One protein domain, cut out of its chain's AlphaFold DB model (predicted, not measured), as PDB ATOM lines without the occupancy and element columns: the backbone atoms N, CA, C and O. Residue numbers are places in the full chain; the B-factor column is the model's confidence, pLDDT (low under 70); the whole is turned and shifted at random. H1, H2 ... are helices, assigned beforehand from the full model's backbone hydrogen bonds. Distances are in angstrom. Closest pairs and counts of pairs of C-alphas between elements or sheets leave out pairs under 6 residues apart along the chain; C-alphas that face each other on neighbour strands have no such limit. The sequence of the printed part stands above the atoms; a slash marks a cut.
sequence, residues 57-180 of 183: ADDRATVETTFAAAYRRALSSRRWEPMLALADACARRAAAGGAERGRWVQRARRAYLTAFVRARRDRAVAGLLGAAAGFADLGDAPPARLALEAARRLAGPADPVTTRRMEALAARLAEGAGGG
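Overview. This is residues 57 to 180 of the 183 residues of an uncharacterized protein of Candidatus Rokubacteria bacterium (UniProt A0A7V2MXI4). Six helices fold back and forth like a zigzag into a slab: H2 to H6 make an up-and-down bundle, each running against the one before it, with H4 in the middle. H1 folds back on H2 at one end of the slab, and its beginning, with residues 57 to 66, sticks out; H6 is at the other end. The printed part has 124 residues, with six named helices, H1 to H6 in chain order, and no named strand; its class is all helix. It is compact, with a radius of gyration of the C-alphas of 15.1 A, and spans 48 by 36 by 20 A.

Along the chain. Find C-alpha 60 at (230.293, 263.432, 190.699); there H1 begins, and it runs through residues 60 to 76 over 24.2 A. Next comes H2, residues 81 to 95, 20.9 A long. Look then for H3, residues 101 to 121, the longest helix at 30.4 A, which begins at C-alpha 101 at (223.286, 271.279, 182.180). H4 is residues 125 to 137, 18.3 A, and H5 is residues 141 to 154, 20.1 A. H6, residues 160 to 178, covers 27.3 A and ends at C-alpha 178 at (206.087, 281.711, 166.149).

Arrangement. The hub is H4, which touches four helices: H2, H3, H5 and H6. Starting from the first residue, H1 touches H2 with residues 70 to 75 alone, the closest C-alphas being those of Ala 74 and Pro 82, 4.9 A apart. H1 and H3 are near each other, while H1 and H4 are apart. H2 and H3 form a helical hairpin, opposite ways at a shallow tilt of 22 degrees; their closest C-alphas, Ala 87 and Ala 108, are 4.3 A apart. H3 touches H4, closest at the C-alphas of Ala 119 and Gly 127, 5.1 A. H2 and H4 run the same way at a shallow tilt of 14 degrees and touch, closest at the C-alphas of Leu 84 and Ala 131, 6.8 A. H4 and H5 form a hairpin at a shallow tilt of 15 degrees, with the C-alphas of Ala 132 and Ala 144 closest at 4.2 A. H6 touches H5, closest at the C-alphas of Ala 141 and Leu 173, 6.5 A. In H1 to H5 every O i to N i+4 pair is within hydrogen-bond range, and in H6 14 of 15 are.

Size, cuts and confidence. The two C-alphas farthest apart, those of Asp 59 and Pro 157, are 49.3 A from each other. The printed part has no cut, and its five links are tight. The mean pLDDT of the printed part is 92.2; look for values under 70 at residues 57 to 58 and 178 to 180.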
ATOM      1  N   ALA A  57     223.030 265.216 196.641       51.16
ATOM      2  CA  ALA A  57     224.163 265.471 197.543       51.16
ATOM      3  C   ALA A  57     225.426 264.658 197.171       51.16
ATOM      4  O   ALA A  57     226.384 264.614 197.935       51.16
ATOM      5  N   ASP A  58     225.413 263.985 196.016       57.50
ATOM      6  CA  ASP A  58     226.401 262.966 195.656       57.50
ATOM      7  C   ASP A  58     227.630 263.540 194.943       57.50
ATOM      8  O   ASP A  58     227.513 264.359 194.025       57.50
ATOM      9  N   ASP A  59     228.802 263.018 195.310       72.31
ATOM     10  CA  ASP A  59     230.035 263.126 194.534       72.31
ATOM     11  C   ASP A  59     229.755 262.826 193.048       72.31
ATOM     12  O   ASP A  59     228.988 261.921 192.692       72.31
ATOM     13  N   ARG A  60     230.393 263.590 192.154       75.81
ATOM     14  CA  ARG A  60     230.293 263.432 190.699       75.81
ATOM     15  C   ARG A  60     230.487 261.968 190.302       75.81
ATOM     16  O   ARG A  60     229.771 261.486 189.425       75.81
ATOM     17  N   ALA A  61     231.403 261.252 190.954       80.00
ATOM     18  CA  ALA A  61     231.637 259.833 190.697       80.00
ATOM     19  C   ALA A  61     230.400 258.958 190.984       80.00
ATOM     20  O   ALA A  61     230.048 258.095 190.172       80.00
ATOM     21  N   THR A  62     229.684 259.203 192.082       84.12
ATOM     22  CA  THR A  62     228.459 258.465 192.432       84.12
ATOM     23  C   THR A  62     227.329 258.748 191.445       84.12
ATOM     24  O   THR A  62     226.648 257.826 190.986       84.12
ATOM     25  N   VAL A  63     227.168 260.006 191.028       85.75
ATOM     26  CA  VAL A  63     226.182 260.389 190.001       85.75
ATOM     27  C   VAL A  63     226.460 259.661 188.683       85.75
ATOM     28  O   VAL A  63     225.544 259.166 188.020       85.75
ATOM     29  N   GLU A  64     227.731 259.568 188.299       88.31
ATOM     30  CA  GLU A  64     228.152 258.924 187.059       88.31
ATOM     31  C   GLU A  64     227.971 257.414 187.059       88.31
ATOM     32  O   GLU A  64     227.411 256.856 186.111       88.31
ATOM     33  N   THR A  65     228.398 256.752 188.129       90.38
ATOM     34  CA  THR A  65     228.233 255.305 188.285       90.38
ATOM     35  C   THR A  65     226.752 254.925 188.332       90.38
ATOM     36  O   THR A  65     226.336 253.993 187.636       90.38
ATOM     37  N   THR A  66     225.935 255.705 189.047       92.06
ATOM     38  CA  THR A  66     224.479 255.518 189.128       92.06
ATOM     39  C   THR A  66     223.813 255.705 187.768       92.06
ATOM     40  O   THR A  66     223.034 254.849 187.337       92.06
ATOM     41  N   PHE A  67     224.156 256.771 187.037       93.19
ATOM     42  CA  PHE A  67     223.647 256.983 185.683       93.19
ATOM     43  C   PHE A  67     224.037 255.832 184.747       93.19
ATOM     44  O   PHE A  67     223.185 255.308 184.031       93.19
ATOM     45  N   ALA A  68     225.303 255.406 184.759       93.69
ATOM     46  CA  ALA A  68     225.781 254.328 183.898       93.69
ATOM     47  C   ALA A  68     225.062 252.999 184.189       93.69
ATOM     48  O   ALA A  68     224.669 252.290 183.259       93.69
ATOM     49  N   ALA A  69     224.841 252.671 185.465       94.69
ATOM     50  CA  ALA A  69     224.088 251.487 185.868       94.69
ATOM     51  C   ALA A  69     222.624 251.551 185.401       94.69
ATOM     52  O   ALA A  69     222.140 250.603 184.774       94.69
ATOM     53  N   ALA A  70     221.944 252.680 185.626       95.81
ATOM     54  CA  ALA A  70     220.566 252.890 185.183       95.81
ATOM     55  C   ALA A  70     220.440 252.819 183.654       95.81
ATOM     56  O   ALA A  70     219.548 252.145 183.136       95.81
ATOM     57  N   TYR A  71     221.373 253.435 182.926       94.62
ATOM     58  CA  TYR A  71     221.420 253.390 181.468       94.62
ATOM     59  C   TYR A  71     221.609 251.963 180.948       94.62
ATOM     60  O   TYR A  71     220.857 251.530 180.078       94.62
ATOM     61  N   ARG A  72     222.547 251.186 181.509       96.88
ATOM     62  CA  ARG A  72     222.740 249.773 181.127       96.88
ATOM     63  C   ARG A  72     221.497 248.925 181.402       96.88
ATOM     64  O   ARG A  72     221.112 248.124 180.548       96.88
ATOM     65  N   ARG A  73     220.836 249.113 182.548       97.12
ATOM     66  CA  ARG A  73     219.581 248.411 182.878       97.12
ATOM     67  C   ARG A  73     218.455 248.782 181.908       97.12
ATOM     68  O   ARG A  73     217.793 247.906 181.358       97.12
ATOM     69  N   ALA A  74     218.258 250.071 181.636       94.75
ATOM     70  CA  ALA A  74     217.239 250.522 180.693       94.75
ATOM     71  C   ALA A  74     217.526 250.024 179.265       94.75
ATOM     72  O   ALA A  74     216.622 249.568 178.555       94.75
ATOM     73  N   LEU A  75     218.794 250.024 178.851       93.94
ATOM     74  CA  LEU A  75     219.204 249.551 177.536       93.94
ATOM     75  C   LEU A  75     218.975 248.042 177.387       93.94
ATOM     76  O   LEU A  75     218.366 247.626 176.399       93.94
ATOM     77  N   SER A  76     219.383 247.241 178.372       95.62
ATOM     78  CA  SER A  76     219.215 245.779 178.365       95.62
ATOM     79  C   SER A  76     217.753 245.332 178.408       95.62
ATOM     80  O   SER A  76     217.427 244.305 177.820       95.62
ATOM     81  N   SER A  77     216.848 246.136 178.982       94.50
ATOM     82  CA  SER A  77     215.409 245.827 178.989       94.50
ATOM     83  C   SER A  77     214.800 245.681 177.588       94.50
ATOM     84  O   SER A  77     213.750 245.066 177.438       94.50
ATOM     85  N   ARG A  78     215.420 246.279 176.556       93.44
ATOM     86  CA  ARG A  78     214.893 246.376 175.177       93.44
ATOM     87  C   ARG A  78     213.486 246.987 175.058       93.44
ATOM     88  O   ARG A  78     212.914 246.970 173.968       93.44
ATOM     89  N   ARG A  79     212.993 247.593 176.141       96.69
ATOM     90  CA  ARG A  79     211.704 248.277 176.266       96.69
ATOM     91  C   ARG A  79     211.858 249.786 176.135       96.69
ATOM     92  O   ARG A  79     212.956 250.325 176.325       96.69
ATOM     93  N   TRP A  80     210.778 250.467 175.766       97.94
ATOM     94  CA  TRP A  80     210.769 251.921 175.609       97.94
ATOM     95  C   TRP A  80     210.545 252.637 176.944       97.94
ATOM     96  O   TRP A  80     211.160 253.675 177.173       97.94
ATOM     97  N   GLU A  81     209.752 252.063 177.853       98.38
ATOM     98  CA  GLU A  81     209.368 252.681 179.128       98.38
ATOM     99  C   GLU A  81     210.577 253.011 180.013       98.38
ATOM    100  O   GLU A  81     210.673 254.148 180.479       98.38
ATOM    101  N   PRO A  82     211.552 252.098 180.217       97.94
ATOM    102  CA  PRO A  82     212.708 252.402 181.058       97.94
ATOM    103  C   PRO A  82     213.625 253.462 180.440       97.94
ATOM    104  O   PRO A  82     214.244 254.241 181.162       97.94
ATOM    105  N   MET A  83     213.707 253.515 179.104       98.06
ATOM    106  CA  MET A  83     214.470 254.550 178.400       98.06
ATOM    107  C   MET A  83     213.791 255.913 178.511       98.06
ATOM    108  O   MET A  83     214.481 256.911 178.701       98.06
ATOM    109  N   LEU A  84     212.459 255.950 178.434       98.25
ATOM    110  CA  LEU A  84     211.683 257.173 178.606       98.25
ATOM    111  C   LEU A  84     211.838 257.723 180.029       98.25
ATOM    112  O   LEU A  84     212.211 258.877 180.201       98.25
ATOM    113  N   ALA A  85     211.688 256.870 181.046       97.75
ATOM    114  CA  ALA A  85     211.870 257.267 182.443       97.75
ATOM    115  C   ALA A  85     213.290 257.793 182.732       97.75
ATOM    116  O   ALA A  85     213.464 258.759 183.479       97.75
ATOM    117  N   LEU A  86     214.316 257.180 182.125       97.88
ATOM    118  CA  LEU A  86     215.697 257.653 182.223       97.88
ATOM    119  C   LEU A  86     215.897 259.008 181.532       97.88
ATOM    120  O   LEU A  86     216.641 259.852 182.036       97.88
ATOM    121  N   ALA A  87     215.242 259.221 180.391       97.62
ATOM    122  CA  ALA A  87     215.273 260.494 179.687       97.62
ATOM    123  C   ALA A  87     214.639 261.609 180.531       97.62
ATOM    124  O   ALA A  87     215.283 262.637 180.736       97.62
ATOM    125  N   ASP A  88     213.464 261.362 181.117       98.00
ATOM    126  CA  ASP A  88     212.773 262.311 182.000       98.00
ATOM    127  C   ASP A  88     213.627 262.672 183.225       98.00
ATOM    128  O   ASP A  88     213.693 263.827 183.644       98.00
ATOM    129  N   ALA A  89     214.321 261.687 183.800       96.31
ATOM    130  CA  ALA A  89     215.274 261.900 184.886       96.31
ATOM    131  C   ALA A  89     216.433 262.825 184.478       96.31
ATOM    132  O   ALA A  89     216.777 263.755 185.211       96.31
ATOM    133  N   CYS A  90     217.014 262.606 183.297       96.44
ATOM    134  CA  CYS A  90     218.066 263.472 182.767       96.44
ATOM    135  C   CYS A  90     217.542 264.883 182.472       96.44
ATOM    136  O   CYS A  90     218.226 265.858 182.782       96.44
ATOM    137  N   ALA A  91     216.330 265.000 181.923       96.25
ATOM    138  CA  ALA A  91     215.691 266.276 181.622       96.25
ATOM    139  C   ALA A  91     215.426 267.090 182.897       96.25
ATOM    140  O   ALA A  91     215.770 268.269 182.942       96.25
ATOM    141  N   ARG A  92     214.933 266.463 183.977       95.12
ATOM    142  CA  ARG A  92     214.779 267.131 185.284       95.12
ATOM    143  C   ARG A  92     216.107 267.654 185.826       95.12
ATOM    144  O   ARG A  92     216.168 268.782 186.308       95.12
ATOM    145  N   ARG A  93     217.189 266.878 185.702       92.81
ATOM    146  CA  ARG A  93     218.521 267.324 186.139       92.81
ATOM    147  C   ARG A  93     219.079 268.450 185.266       92.81
ATOM    148  O   ARG A  93     219.716 269.355 185.787       92.81
ATOM    149  N   ALA A  94     218.802 268.438 183.963       93.44
ATOM    150  CA  ALA A  94     219.122 269.558 183.079       93.44
ATOM    151  C   ALA A  94     218.323 270.825 183.438       93.44
ATOM    152  O   ALA A  94     218.877 271.928 183.441       93.44
ATOM    153  N   ALA A  95     217.035 270.673 183.762       92.75
ATOM    154  CA  ALA A  95     216.156 271.766 184.164       92.75
ATOM    155  C   ALA A  95     216.603 272.418 185.480       92.75
ATOM    156  O   ALA A  95     216.535 273.638 185.589       92.75
ATOM    157  N   ALA A  96     217.154 271.635 186.416       91.56
ATOM    158  CA  ALA A  96     217.766 272.142 187.647       91.56
ATOM    159  C   ALA A  96     219.002 273.042 187.408       91.56
ATOM    160  O   ALA A  96     219.420 273.760 188.311       91.56
ATOM    161  N   GLY A  97     219.571 273.044 186.197       88.31
ATOM    162  CA  GLY A  97     220.643 273.956 185.801       88.31
ATOM    163  C   GLY A  97     222.044 273.511 186.235       88.31
ATOM    164  O   GLY A  97     222.339 272.321 186.337       88.31
ATOM    165  N   GLY A  98     222.936 274.486 186.421       90.81
ATOM    166  CA  GLY A  98     224.340 274.269 186.782       90.81
ATOM    167  C   GLY A  98     225.277 273.992 185.599       90.81
ATOM    168  O   GLY A  98     224.854 273.868 184.448       90.81
ATOM    169  N   ALA A  99     226.576 273.881 185.900       88.56
ATOM    170  CA  ALA A  99     227.651 273.756 184.905       88.56
ATOM    171  C   ALA A  99     227.506 272.531 183.981       88.56
ATOM    172  O   ALA A  99     227.910 272.557 182.824       88.56
ATOM    173  N   GLU A 100     226.869 271.463 184.464       89.38
ATOM    174  CA  GLU A 100     226.693 270.209 183.723       89.38
ATOM    175  C   GLU A 100     225.381 270.156 182.917       89.38
ATOM    176  O   GLU A 100     225.063 269.119 182.327       89.38
ATOM    177  N   ARG A 101     224.594 271.246 182.863       93.00
ATOM    178  CA  ARG A 101     223.286 271.279 182.180       93.00
ATOM    179  C   ARG A 101     223.350 270.716 180.763       93.00
ATOM    180  O   ARG A 101     222.569 269.828 180.424       93.00
ATOM    181  N   GLY A 102     224.287 271.200 179.943       94.69
ATOM    182  CA  GLY A 102     224.410 270.776 178.543       94.69
ATOM    183  C   GLY A 102     224.625 269.266 178.404       94.69
ATOM    184  O   GLY A 102     224.042 268.616 177.539       94.69
ATOM    185  N   ARG A 103     225.381 268.671 179.325       95.50
ATOM    186  CA  ARG A 103     225.632 267.233 179.354       95.50
ATOM    187  C   ARG A 103     224.384 266.424 179.701       95.50
ATOM    188  O   ARG A 103     224.143 265.379 179.095       95.50
ATOM    189  N   TRP A 104     223.572 266.905 180.639       95.81
ATOM    190  CA  TRP A 104     222.292 266.278 180.981       95.81
ATOM    191  C   TRP A 104     221.266 266.387 179.850       95.81
ATOM    192  O   TRP A 104     220.570 265.408 179.585       95.81
ATOM    193  N   VAL A 105     221.245 267.506 179.112       97.56
ATOM    194  CA  VAL A 105     220.428 267.654 177.893       97.56
ATOM    195  C   VAL A 105     220.801 266.594 176.856       97.56
ATOM    196  O   VAL A 105     219.927 265.888 176.358       97.56
ATOM    197  N   GLN A 106     222.095 266.404 176.573       97.75
ATOM    198  CA  GLN A 106     222.525 265.403 175.587       97.75
ATOM    199  C   GLN A 106     222.177 263.968 176.008       97.75
ATOM    200  O   GLN A 106     221.782 263.142 175.181       97.75
ATOM    201  N   ARG A 107     222.268 263.668 177.308       97.62
ATOM    202  CA  ARG A 107     221.836 262.376 177.864       97.62
ATOM    203  C   ARG A 107     220.337 262.157 177.710       97.62
ATOM    204  O   ARG A 107     219.939 261.085 177.255       97.62
ATOM    205  N   ALA A 108     219.532 263.166 178.040       98.12
ATOM    206  CA  ALA A 108     218.085 263.127 177.871       98.12
ATOM    207  C   ALA A 108     217.720 262.899 176.399       98.12
ATOM    208  O   ALA A 108     217.007 261.948 176.087       98.12
ATOM    209  N   ARG A 109     218.306 263.678 175.480       98.31
ATOM    210  CA  ARG A 109     218.077 263.557 174.034       98.31
ATOM    211  C   ARG A 109     218.378 262.147 173.520       98.31
ATOM    212  O   ARG A 109     217.552 261.552 172.830       98.31
ATOM    213  N   ARG A 110     219.529 261.568 173.885       98.12
ATOM    214  CA  ARG A 110     219.895 260.196 173.483       98.12
ATOM    215  C   ARG A 110     218.910 259.152 174.018       98.12
ATOM    216  O   ARG A 110     218.549 258.212 173.302       98.12
ATOM    217  N   ALA A 111     218.484 259.303 175.269       98.06
ATOM    218  CA  ALA A 111     217.535 258.390 175.889       98.06
ATOM    219  C   ALA A 111     216.139 258.499 175.247       98.06
ATOM    220  O   ALA A 111     215.575 257.464 174.889       98.06
ATOM    221  N   TYR A 112     215.645 259.714 174.974       98.62
ATOM    222  CA  TYR A 112     214.396 259.935 174.237       98.62
ATOM    223  C   TYR A 112     214.444 259.368 172.817       98.62
ATOM    224  O   TYR A 112     213.490 258.718 172.405       98.62
ATOM    225  N   LEU A 113     215.553 259.521 172.079       98.31
ATOM    226  CA  LEU A 113     215.695 258.920 170.743       98.31
ATOM    227  C   LEU A 113     215.597 257.394 170.797       98.31
ATOM    228  O   LEU A 113     214.915 256.775 169.980       98.31
ATOM    229  N   THR A 114     216.233 256.777 171.792       98.31
ATOM    230  CA  THR A 114     216.158 255.324 171.974       98.31
ATOM    231  C   THR A 114     214.745 254.884 172.364       98.31
ATOM    232  O   THR A 114     214.247 253.889 171.836       98.31
ATOM    233  N   ALA A 115     214.082 255.627 173.258       98.38
ATOM    234  CA  ALA A 115     212.694 255.381 173.639       98.38
ATOM    235  C   ALA A 115     211.754 255.507 172.432       98.38
ATOM    236  O   ALA A 115     210.952 254.608 172.201       98.38
ATOM    237  N   PHE A 116     211.914 256.551 171.614       98.50
ATOM    238  CA  PHE A 116     211.154 256.779 170.387       98.50
ATOM    239  C   PHE A 116     211.292 255.614 169.401       98.50
ATOM    240  O   PHE A 116     210.284 255.073 168.951       98.50
ATOM    241  N   VAL A 117     212.521 255.180 169.093       98.19
ATOM    242  CA  VAL A 117     212.754 254.068 168.154       98.19
ATOM    243  C   VAL A 117     212.086 252.782 168.646       98.19
ATOM    244  O   VAL A 117     211.444 252.083 167.860       98.19
ATOM    245  N   ARG A 118     212.191 252.484 169.946       98.19
ATOM    246  CA  ARG A 118     211.569 251.296 170.550       98.19
ATOM    247  C   ARG A 118     210.046 251.400 170.591       98.19
ATOM    248  O   ARG A 118     209.382 250.469 170.162       98.19
ATOM    249  N   ALA A 119     209.495 252.538 171.011       98.25
ATOM    250  CA  ALA A 119     208.053 252.769 171.032       98.25
ATOM    251  C   ALA A 119     207.453 252.672 169.626       98.25
ATOM    252  O   ALA A 119     206.377 252.110 169.451       98.25
ATOM    253  N   ARG A 120     208.172 253.151 168.603       97.12
ATOM    254  CA  ARG A 120     207.754 253.026 167.205       97.12
ATOM    255  C   ARG A 120     207.745 251.571 166.737       97.12
ATOM    256  O   ARG A 120     206.784 251.164 166.090       97.12
ATOM    257  N   ARG A 121     208.781 250.792 167.074       97.25
ATOM    258  CA  ARG A 121     208.840 249.345 166.793       97.25
ATOM    259  C   ARG A 121     207.683 248.606 167.468       97.25
ATOM    260  O   ARG A 121     207.030 247.792 166.830       97.25
ATOM    261  N   ASP A 122     207.413 248.940 168.725       97.19
ATOM    262  CA  ASP A 122     206.381 248.302 169.545       97.19
ATOM    263  C   ASP A 122     204.976 248.900 169.286       97.19
ATOM    264  O   ASP A 122     204.016 248.537 169.959       97.19
ATOM    265  N   ARG A 123     204.843 249.831 168.322       96.44
ATOM    266  CA  ARG A 123     203.603 250.553 167.966       96.44
ATOM    267  C   ARG A 123     202.894 251.208 169.168       96.44
ATOM    268  O   ARG A 123     201.675 251.343 169.192       96.44
ATOM    269  N   ALA A 124     203.665 251.666 170.153       96.69
ATOM    270  CA  ALA A 124     203.169 252.210 171.411       96.69
ATOM    271  C   ALA A 124     202.940 253.732 171.338       96.69
ATOM    272  O   ALA A 124     203.872 254.520 171.521       96.69
ATOM    273  N   VAL A 125     201.683 254.157 171.145       96.62
ATOM    274  CA  VAL A 125     201.283 255.583 171.099       96.62
ATOM    275  C   VAL A 125     201.737 256.343 172.349       96.62
ATOM    276  O   VAL A 125     202.301 257.428 172.237       96.62
ATOM    277  N   ALA A 126     201.580 255.753 173.539       95.38
ATOM    278  CA  ALA A 126     201.997 256.374 174.798       95.38
ATOM    279  C   ALA A 126     203.500 256.707 174.831       95.38
ATOM    280  O   ALA A 126     203.883 257.793 175.262       95.38
ATOM    281  N   GLY A 127     204.349 255.803 174.332       97.19
ATOM    282  CA  GLY A 127     205.793 256.027 174.270       97.19
ATOM    283  C   GLY A 127     206.187 257.093 173.250       97.19
ATOM    284  O   GLY A 127     207.101 257.876 173.503       97.19
ATOM    285  N   LEU A 128     205.468 257.170 172.128       98.25
ATOM    286  CA  LEU A 128     205.680 258.203 171.112       98.25
ATOM    287  C   LEU A 128     205.281 259.590 171.618       98.25
ATOM    288  O   LEU A 128     206.046 260.533 171.436       98.25
ATOM    289  N   LEU A 129     204.140 259.709 172.304       97.62
ATOM    290  CA  LEU A 129     203.714 260.971 172.916       97.62
ATOM    291  C   LEU A 129     204.639 261.401 174.053       97.62
ATOM    292  O   LEU A 129     204.970 262.579 174.146       97.62
ATOM    293  N   GLY A 130     205.096 260.455 174.879       97.94
ATOM    294  CA  GLY A 130     206.080 260.734 175.922       97.94
ATOM    295  C   GLY A 130     207.392 261.267 175.347       97.94
ATOM    296  O   GLY A 130     207.887 262.297 175.794       97.94
ATOM    297  N   ALA A 131     207.929 260.622 174.305       98.31
ATOM    298  CA  ALA A 131     209.139 261.100 173.639       98.31
ATOM    299  C   ALA A 131     208.926 262.464 172.960       98.31
ATOM    300  O   ALA A 131     209.793 263.329 173.043       98.31
ATOM    301  N   ALA A 132     207.772 262.676 172.320       98.31
ATOM    302  CA  ALA A 132     207.438 263.939 171.673       98.31
ATOM    303  C   ALA A 132     207.370 265.102 172.678       98.31
ATOM    304  O   ALA A 132     207.951 266.158 172.429       98.31
ATOM    305  N   ALA A 133     206.718 264.893 173.827       97.75
ATOM    306  CA  ALA A 133     206.677 265.865 174.916       97.75
ATOM    307  C   ALA A 133     208.081 266.144 175.472       97.75
ATOM    308  O   ALA A 133     208.472 267.301 175.578       97.75
ATOM    309  N   GLY A 134     208.872 265.095 175.715       97.69
ATOM    310  CA  GLY A 134     210.242 265.227 176.200       97.69
ATOM    311  C   GLY A 134     211.156 266.018 175.260       97.69
ATOM    312  O   GLY A 134     211.898 266.888 175.703       97.69
ATOM    313  N   PHE A 135     211.077 265.779 173.946       98.00
ATOM    314  CA  PHE A 135     211.806 266.589 172.967       98.00
ATOM    315  C   PHE A 135     211.346 268.048 172.970       98.00
ATOM    316  O   PHE A 135     212.187 268.943 172.920       98.00
ATOM    317  N   ALA A 136     210.038 268.301 173.066       96.00
ATOM    318  CA  ALA A 136     209.511 269.659 173.153       96.00
ATOM    319  C   ALA A 136     210.028 270.389 174.406       96.00
ATOM    320  O   ALA A 136     210.448 271.538 174.307       96.00
ATOM    321  N   ASP A 137     210.077 269.707 175.555       95.00
ATOM    322  CA  ASP A 137     210.595 270.255 176.816       95.00
ATOM    323  C   ASP A 137     212.101 270.572 176.751       95.00
ATOM    324  O   ASP A 137     212.571 271.507 177.399       95.00
ATOM    325  N   LEU A 138     212.868 269.832 175.941       94.56
ATOM    326  CA  LEU A 138     214.282 270.120 175.673       94.56
ATOM    327  C   LEU A 138     214.497 271.259 174.657       94.56
ATOM    328  O   LEU A 138     215.637 271.691 174.479       94.56
ATOM    329  N   GLY A 139     213.438 271.743 173.998       94.12
ATOM    330  CA  GLY A 139     213.514 272.714 172.899       94.12
ATOM    331  C   GLY A 139     213.789 272.091 171.522       94.12
ATOM    332  O   GLY A 139     214.027 272.804 170.549       94.12
ATOM    333  N   ASP A 140     213.725 270.764 171.405       95.06
ATOM    334  CA  ASP A 140     214.025 270.018 170.183       95.06
ATOM    335  C   ASP A 140     212.772 269.854 169.306       95.06
ATOM    336  O   ASP A 140     212.187 268.773 169.194       95.06
ATOM    337  N   ALA A 141     212.347 270.939 168.654       94.44
ATOM    338  CA  ALA A 141     211.097 270.955 167.889       94.44
ATOM    339  C   ALA A 141     211.033 269.940 166.719       94.44
ATOM    340  O   ALA A 141     209.997 269.284 166.575       94.44
ATOM    341  N   PRO A 142     212.080 269.743 165.884       95.25
ATOM    342  CA  PRO A 142     212.011 268.774 164.786       95.25
ATOM    343  C   PRO A 142     211.743 267.318 165.225       95.25
ATOM    344  O   PRO A 142     210.781 266.726 164.726       95.25
ATOM    345  N   PRO A 143     212.499 266.712 166.169       95.94
ATOM    346  CA  PRO A 143     212.198 265.356 166.628       95.94
ATOM    347  C   PRO A 143     210.885 265.270 167.419       95.94
ATOM    348  O   PRO A 143     210.209 264.244 167.334       95.94
ATOM    349  N   ALA A 144     210.467 266.337 168.114       97.81
ATOM    350  CA  ALA A 144     209.157 266.382 168.763       97.81
ATOM    351  C   ALA A 144     208.007 266.246 167.750       97.81
ATOM    352  O   ALA A 144     207.118 265.411 167.925       97.81
ATOM    353  N   ARG A 145     208.056 267.003 166.642       97.38
ATOM    354  CA  ARG A 145     207.066 266.920 165.554       97.38
ATOM    355  C   ARG A 145     207.054 265.545 164.899       97.38
ATOM    356  O   ARG A 145     205.983 264.983 164.687       97.38
ATOM    357  N   LEU A 146     208.230 264.974 164.631       97.44
ATOM    358  CA  LEU A 146     208.340 263.632 164.056       97.44
ATOM    359  C   LEU A 146     207.693 262.567 164.957       97.44
ATOM    360  O   LEU A 146     206.994 261.680 164.464       97.44
ATOM    361  N   ALA A 147     207.925 262.645 166.268       97.81
ATOM    362  CA  ALA A 147     207.362 261.706 167.229       97.81
ATOM    363  C   ALA A 147     205.839 261.861 167.377       97.81
ATOM    364  O   ALA A 147     205.127 260.854 167.385       97.81
ATOM    365  N   LEU A 148     205.333 263.098 167.399       97.50
ATOM    366  CA  LEU A 148     203.897 263.379 167.390       97.50
ATOM    367  C   LEU A 148     203.223 262.849 166.115       97.50
ATOM    368  O   LEU A 148     202.177 262.211 166.190       97.50
ATOM    369  N   GLU A 149     203.842 263.033 164.952       96.75
ATOM    370  CA  GLU A 149     203.305 262.536 163.684       96.75
ATOM    371  C   GLU A 149     203.310 261.002 163.604       96.75
ATOM    372  O   GLU A 149     202.404 260.377 163.051       96.75
ATOM    373  N   ALA A 150     204.317 260.350 164.187       96.62
ATOM    374  CA  ALA A 150     204.293 258.900 164.345       96.62
ATOM    375  C   ALA A 150     203.139 258.449 165.258       96.62
ATOM    376  O   ALA A 150     202.479 257.461 164.945       96.62
ATOM    377  N   ALA A 151     202.874 259.173 166.352       96.12
ATOM    378  CA  ALA A 151     201.774 258.866 167.263       96.12
ATOM    379  C   ALA A 151     200.404 259.008 166.580       96.12
ATOM    380  O   ALA A 151     199.581 258.107 166.705       96.12
ATOM    381  N   ARG A 152     200.192 260.078 165.802       94.56
ATOM    382  CA  ARG A 152     198.953 260.315 165.038       94.56
ATOM    383  C   ARG A 152     198.646 259.202 164.047       94.56
ATOM    384  O   ARG A 152     197.527 258.718 164.001       94.56
ATOM    385  N   ARG A 153     199.653 258.746 163.299       94.25
ATOM    386  CA  ARG A 153     199.494 257.640 162.338       94.25
ATOM    387  C   ARG A 153     199.166 256.296 162.993       94.25
ATOM    388  O   ARG A 153     198.717 255.379 162.311       94.25
ATOM    389  N   LEU A 154     199.455 256.150 164.285       93.06
ATOM    390  CA  LEU A 154     199.251 254.916 165.044       93.06
ATOM    391  C   LEU A 154     197.972 254.923 165.870       93.06
ATOM    392  O   LEU A 154     197.367 253.870 166.064       93.06
ATOM    393  N   ALA A 155     197.584 256.086 166.375       86.12
ATOM    394  CA  ALA A 155     196.333 256.260 167.072       86.12
ATOM    395  C   ALA A 155     195.210 256.209 166.031       86.12
ATOM    396  O   ALA A 155     195.015 257.156 165.281       86.12
ATOM    397  N   GLY A 156     194.533 255.060 165.935       78.62
ATOM    398  CA  GLY A 156     193.290 254.915 165.173       78.62
ATOM    399  C   GLY A 156     192.172 255.762 165.799       78.62
ATOM    400  O   GLY A 156     192.427 256.890 166.211       78.62
ATOM    401  N   PRO A 157     190.934 255.258 165.941       76.75
ATOM    402  CA  PRO A 157     189.929 255.904 166.786       76.75
ATOM    403  C   PRO A 157     190.464 256.003 168.225       76.75
ATOM    404  O   PRO A 157     190.423 255.043 168.994       76.75
ATOM    405  N   ALA A 158     191.091 257.132 168.540       72.00
ATOM    406  CA  ALA A 158     191.818 257.333 169.778       72.00
ATOM    407  C   ALA A 158     190.844 257.723 170.884       72.00
ATOM    408  O   ALA A 158     189.859 258.426 170.643       72.00
ATOM    409  N   ASP A 159     191.137 257.298 172.111       83.25
ATOM    410  CA  ASP A 159     190.376 257.770 173.254       83.25
ATOM    411  C   ASP A 159     190.526 259.304 173.396       83.25
ATOM    412  O   ASP A 159     191.576 259.866 173.052       83.25
ATOM    413  N   PRO A 160     189.512 260.004 173.934       87.69
ATOM    414  CA  PRO A 160     189.536 261.462 174.040       87.69
ATOM    415  C   PRO A 160     190.747 262.029 174.797       87.69
ATOM    416  O   PRO A 160     191.153 263.161 174.539       87.69
ATOM    417  N   VAL A 161     191.344 261.277 175.731       88.25
ATOM    418  CA  VAL A 161     192.517 261.732 176.495       88.25
ATOM    419  C   VAL A 161     193.755 261.746 175.605       88.25
ATOM    420  O   VAL A 161     194.524 262.708 175.627       88.25
ATOM    421  N   THR A 162     193.945 260.701 174.806       89.69
ATOM    422  CA  THR A 162     195.046 260.608 173.845       89.69
ATOM    423  C   THR A 162     194.948 261.698 172.774       89.69
ATOM    424  O   THR A 162     195.952 262.356 172.491       89.69
ATOM    425  N   THR A 163     193.744 261.973 172.264       91.25
ATOM    426  CA  THR A 163     193.491 263.075 171.318       91.25
ATOM    427  C   THR A 163     193.844 264.434 171.923       91.25
ATOM    428  O   THR A 163     194.684 265.148 171.375       91.25
ATOM    429  N   ARG A 164     193.326 264.750 173.119       92.94
ATOM    430  CA  ARG A 164     193.630 266.015 173.817       92.94
ATOM    431  C   ARG A 164     195.124 266.209 174.067       92.94
ATOM    432  O   ARG A 164     195.637 267.318 173.948       92.94
ATOM    433  N   ARG A 165     195.852 265.138 174.402       92.69
ATOM    434  CA  ARG A 165     197.313 265.195 174.580       92.69
ATOM    435  C   ARG A 165     198.039 265.537 173.281       92.69
ATOM    436  O   ARG A 165     198.991 266.314 173.314       92.69
ATOM    437  N   MET A 166     197.606 264.972 172.156       95.06
ATOM    438  CA  MET A 166     198.179 265.291 170.846       95.06
ATOM    439  C   MET A 166     197.913 266.731 170.434       95.06
ATOM    440  O   MET A 166     198.821 267.387 169.927       95.06
ATOM    441  N   GLU A 167     196.697 267.219 170.660       94.75
ATOM    442  CA  GLU A 167     196.305 268.600 170.367       94.75
ATOM    443  C   GLU A 167     197.100 269.594 171.213       94.75
ATOM    444  O   GLU A 167     197.722 270.505 170.665       94.75
ATOM    445  N   ALA A 168     197.183 269.367 172.526       95.12
ATOM    446  CA  ALA A 168     197.965 270.208 173.427       95.12
ATOM    447  C   ALA A 168     199.449 270.249 173.032       95.12
ATOM    448  O   ALA A 168     200.077 271.308 173.044       95.12
ATOM    449  N   LEU A 169     200.029 269.108 172.646       94.94
ATOM    450  CA  LEU A 169     201.421 269.069 172.207       94.94
ATOM    451  C   LEU A 169     201.623 269.766 170.854       94.94
ATOM    452  O   LEU A 169     202.633 270.440 170.658       94.94
ATOM    453  N   ALA A 170     200.669 269.636 169.933       95.62
ATOM    454  CA  ALA A 170     200.706 270.330 168.651       95.62
ATOM    455  C   ALA A 170     200.675 271.852 168.829       95.62
ATOM    456  O   ALA A 170     201.487 272.541 168.213       95.62
ATOM    457  N   ALA A 171     199.792 272.355 169.700       94.94
ATOM    458  CA  ALA A 171     199.685 273.777 170.018       94.94
ATOM    459  C   ALA A 171     201.016 274.332 170.551       94.94
ATOM    460  O   ALA A 171     201.572 275.268 169.979       94.94
ATOM    461  N   ARG A 172     201.617 273.656 171.539       93.50
ATOM    462  CA  ARG A 172     202.932 274.026 172.095       93.50
ATOM    463  C   ARG A 172     204.038 274.093 171.034       93.50
ATOM    464  O   ARG A 172     204.881 274.987 171.055       93.50
ATOM    465  N   LEU A 173     204.056 273.142 170.095       93.25
ATOM    466  CA  LEU A 173     205.053 273.096 169.015       93.25
ATOM    467  C   LEU A 173     204.833 274.162 167.930       93.25
ATOM    468  O   LEU A 173     205.775 274.458 167.184       93.25
ATOM    469  N   ALA A 174     203.615 274.693 167.813       91.12
ATOM    470  CA  ALA A 174     203.284 275.815 166.940       91.12
ATOM    471  C   ALA A 174     203.663 277.155 167.595       91.12
ATOM    472  O   ALA A 174     204.328 277.972 166.960       91.12
ATOM    473  N   GLU A 175     203.351 277.335 168.880       89.12
ATOM    474  CA  GLU A 175     203.739 278.515 169.671       89.12
ATOM    475  C   GLU A 175     205.261 278.713 169.685       89.12
ATOM    476  O   GLU A 175     205.761 279.803 169.400       89.12
ATOM    477  N   GLY A 176     206.020 277.634 169.910       81.19
ATOM    478  CA  GLY A 176     207.484 277.673 169.864       81.19
ATOM    479  C   GLY A 176     208.068 278.007 168.483       81.19
ATOM    480  O   GLY A 176     209.213 278.442 168.400       81.19
ATOM    481  N   ALA A 177     207.306 277.827 167.396       72.69
ATOM    482  CA  ALA A 177     207.723 278.217 166.049       72.69
ATOM    483  C   ALA A 177     207.518 279.718 165.791       72.69
ATOM    484  O   ALA A 177     208.363 280.343 165.157       72.69
ATOM    485  N   GLY A 178     206.421 280.289 166.301       60.78
ATOM    486  CA  GLY A 178     206.087 281.711 166.149       60.78
ATOM    487  C   GLY A 178     206.925 282.647 167.026       60.78
ATOM    488  O   GLY A 178     207.150 283.794 166.661       60.78
ATOM    489  N   GLY A 179     207.454 282.160 168.154       58.66
ATOM    490  CA  GLY A 179     208.362 282.936 169.011       58.66
ATOM    491  C   GLY A 179     209.787 283.106 168.460       58.66
ATOM    492  O   GLY A 179     210.550 283.910 168.989       58.66
ATOM    493  N   GLY A 180     210.167 282.359 167.416       52.28
ATOM    494  CA  GLY A 180     211.501 282.412 166.805       52.28
ATOM    495  C   GLY A 180     211.670 283.482 165.720       52.28
ATOM    496  O   GLY A 180     212.798 283.763 165.330       52.28
TER     497      GLY A 180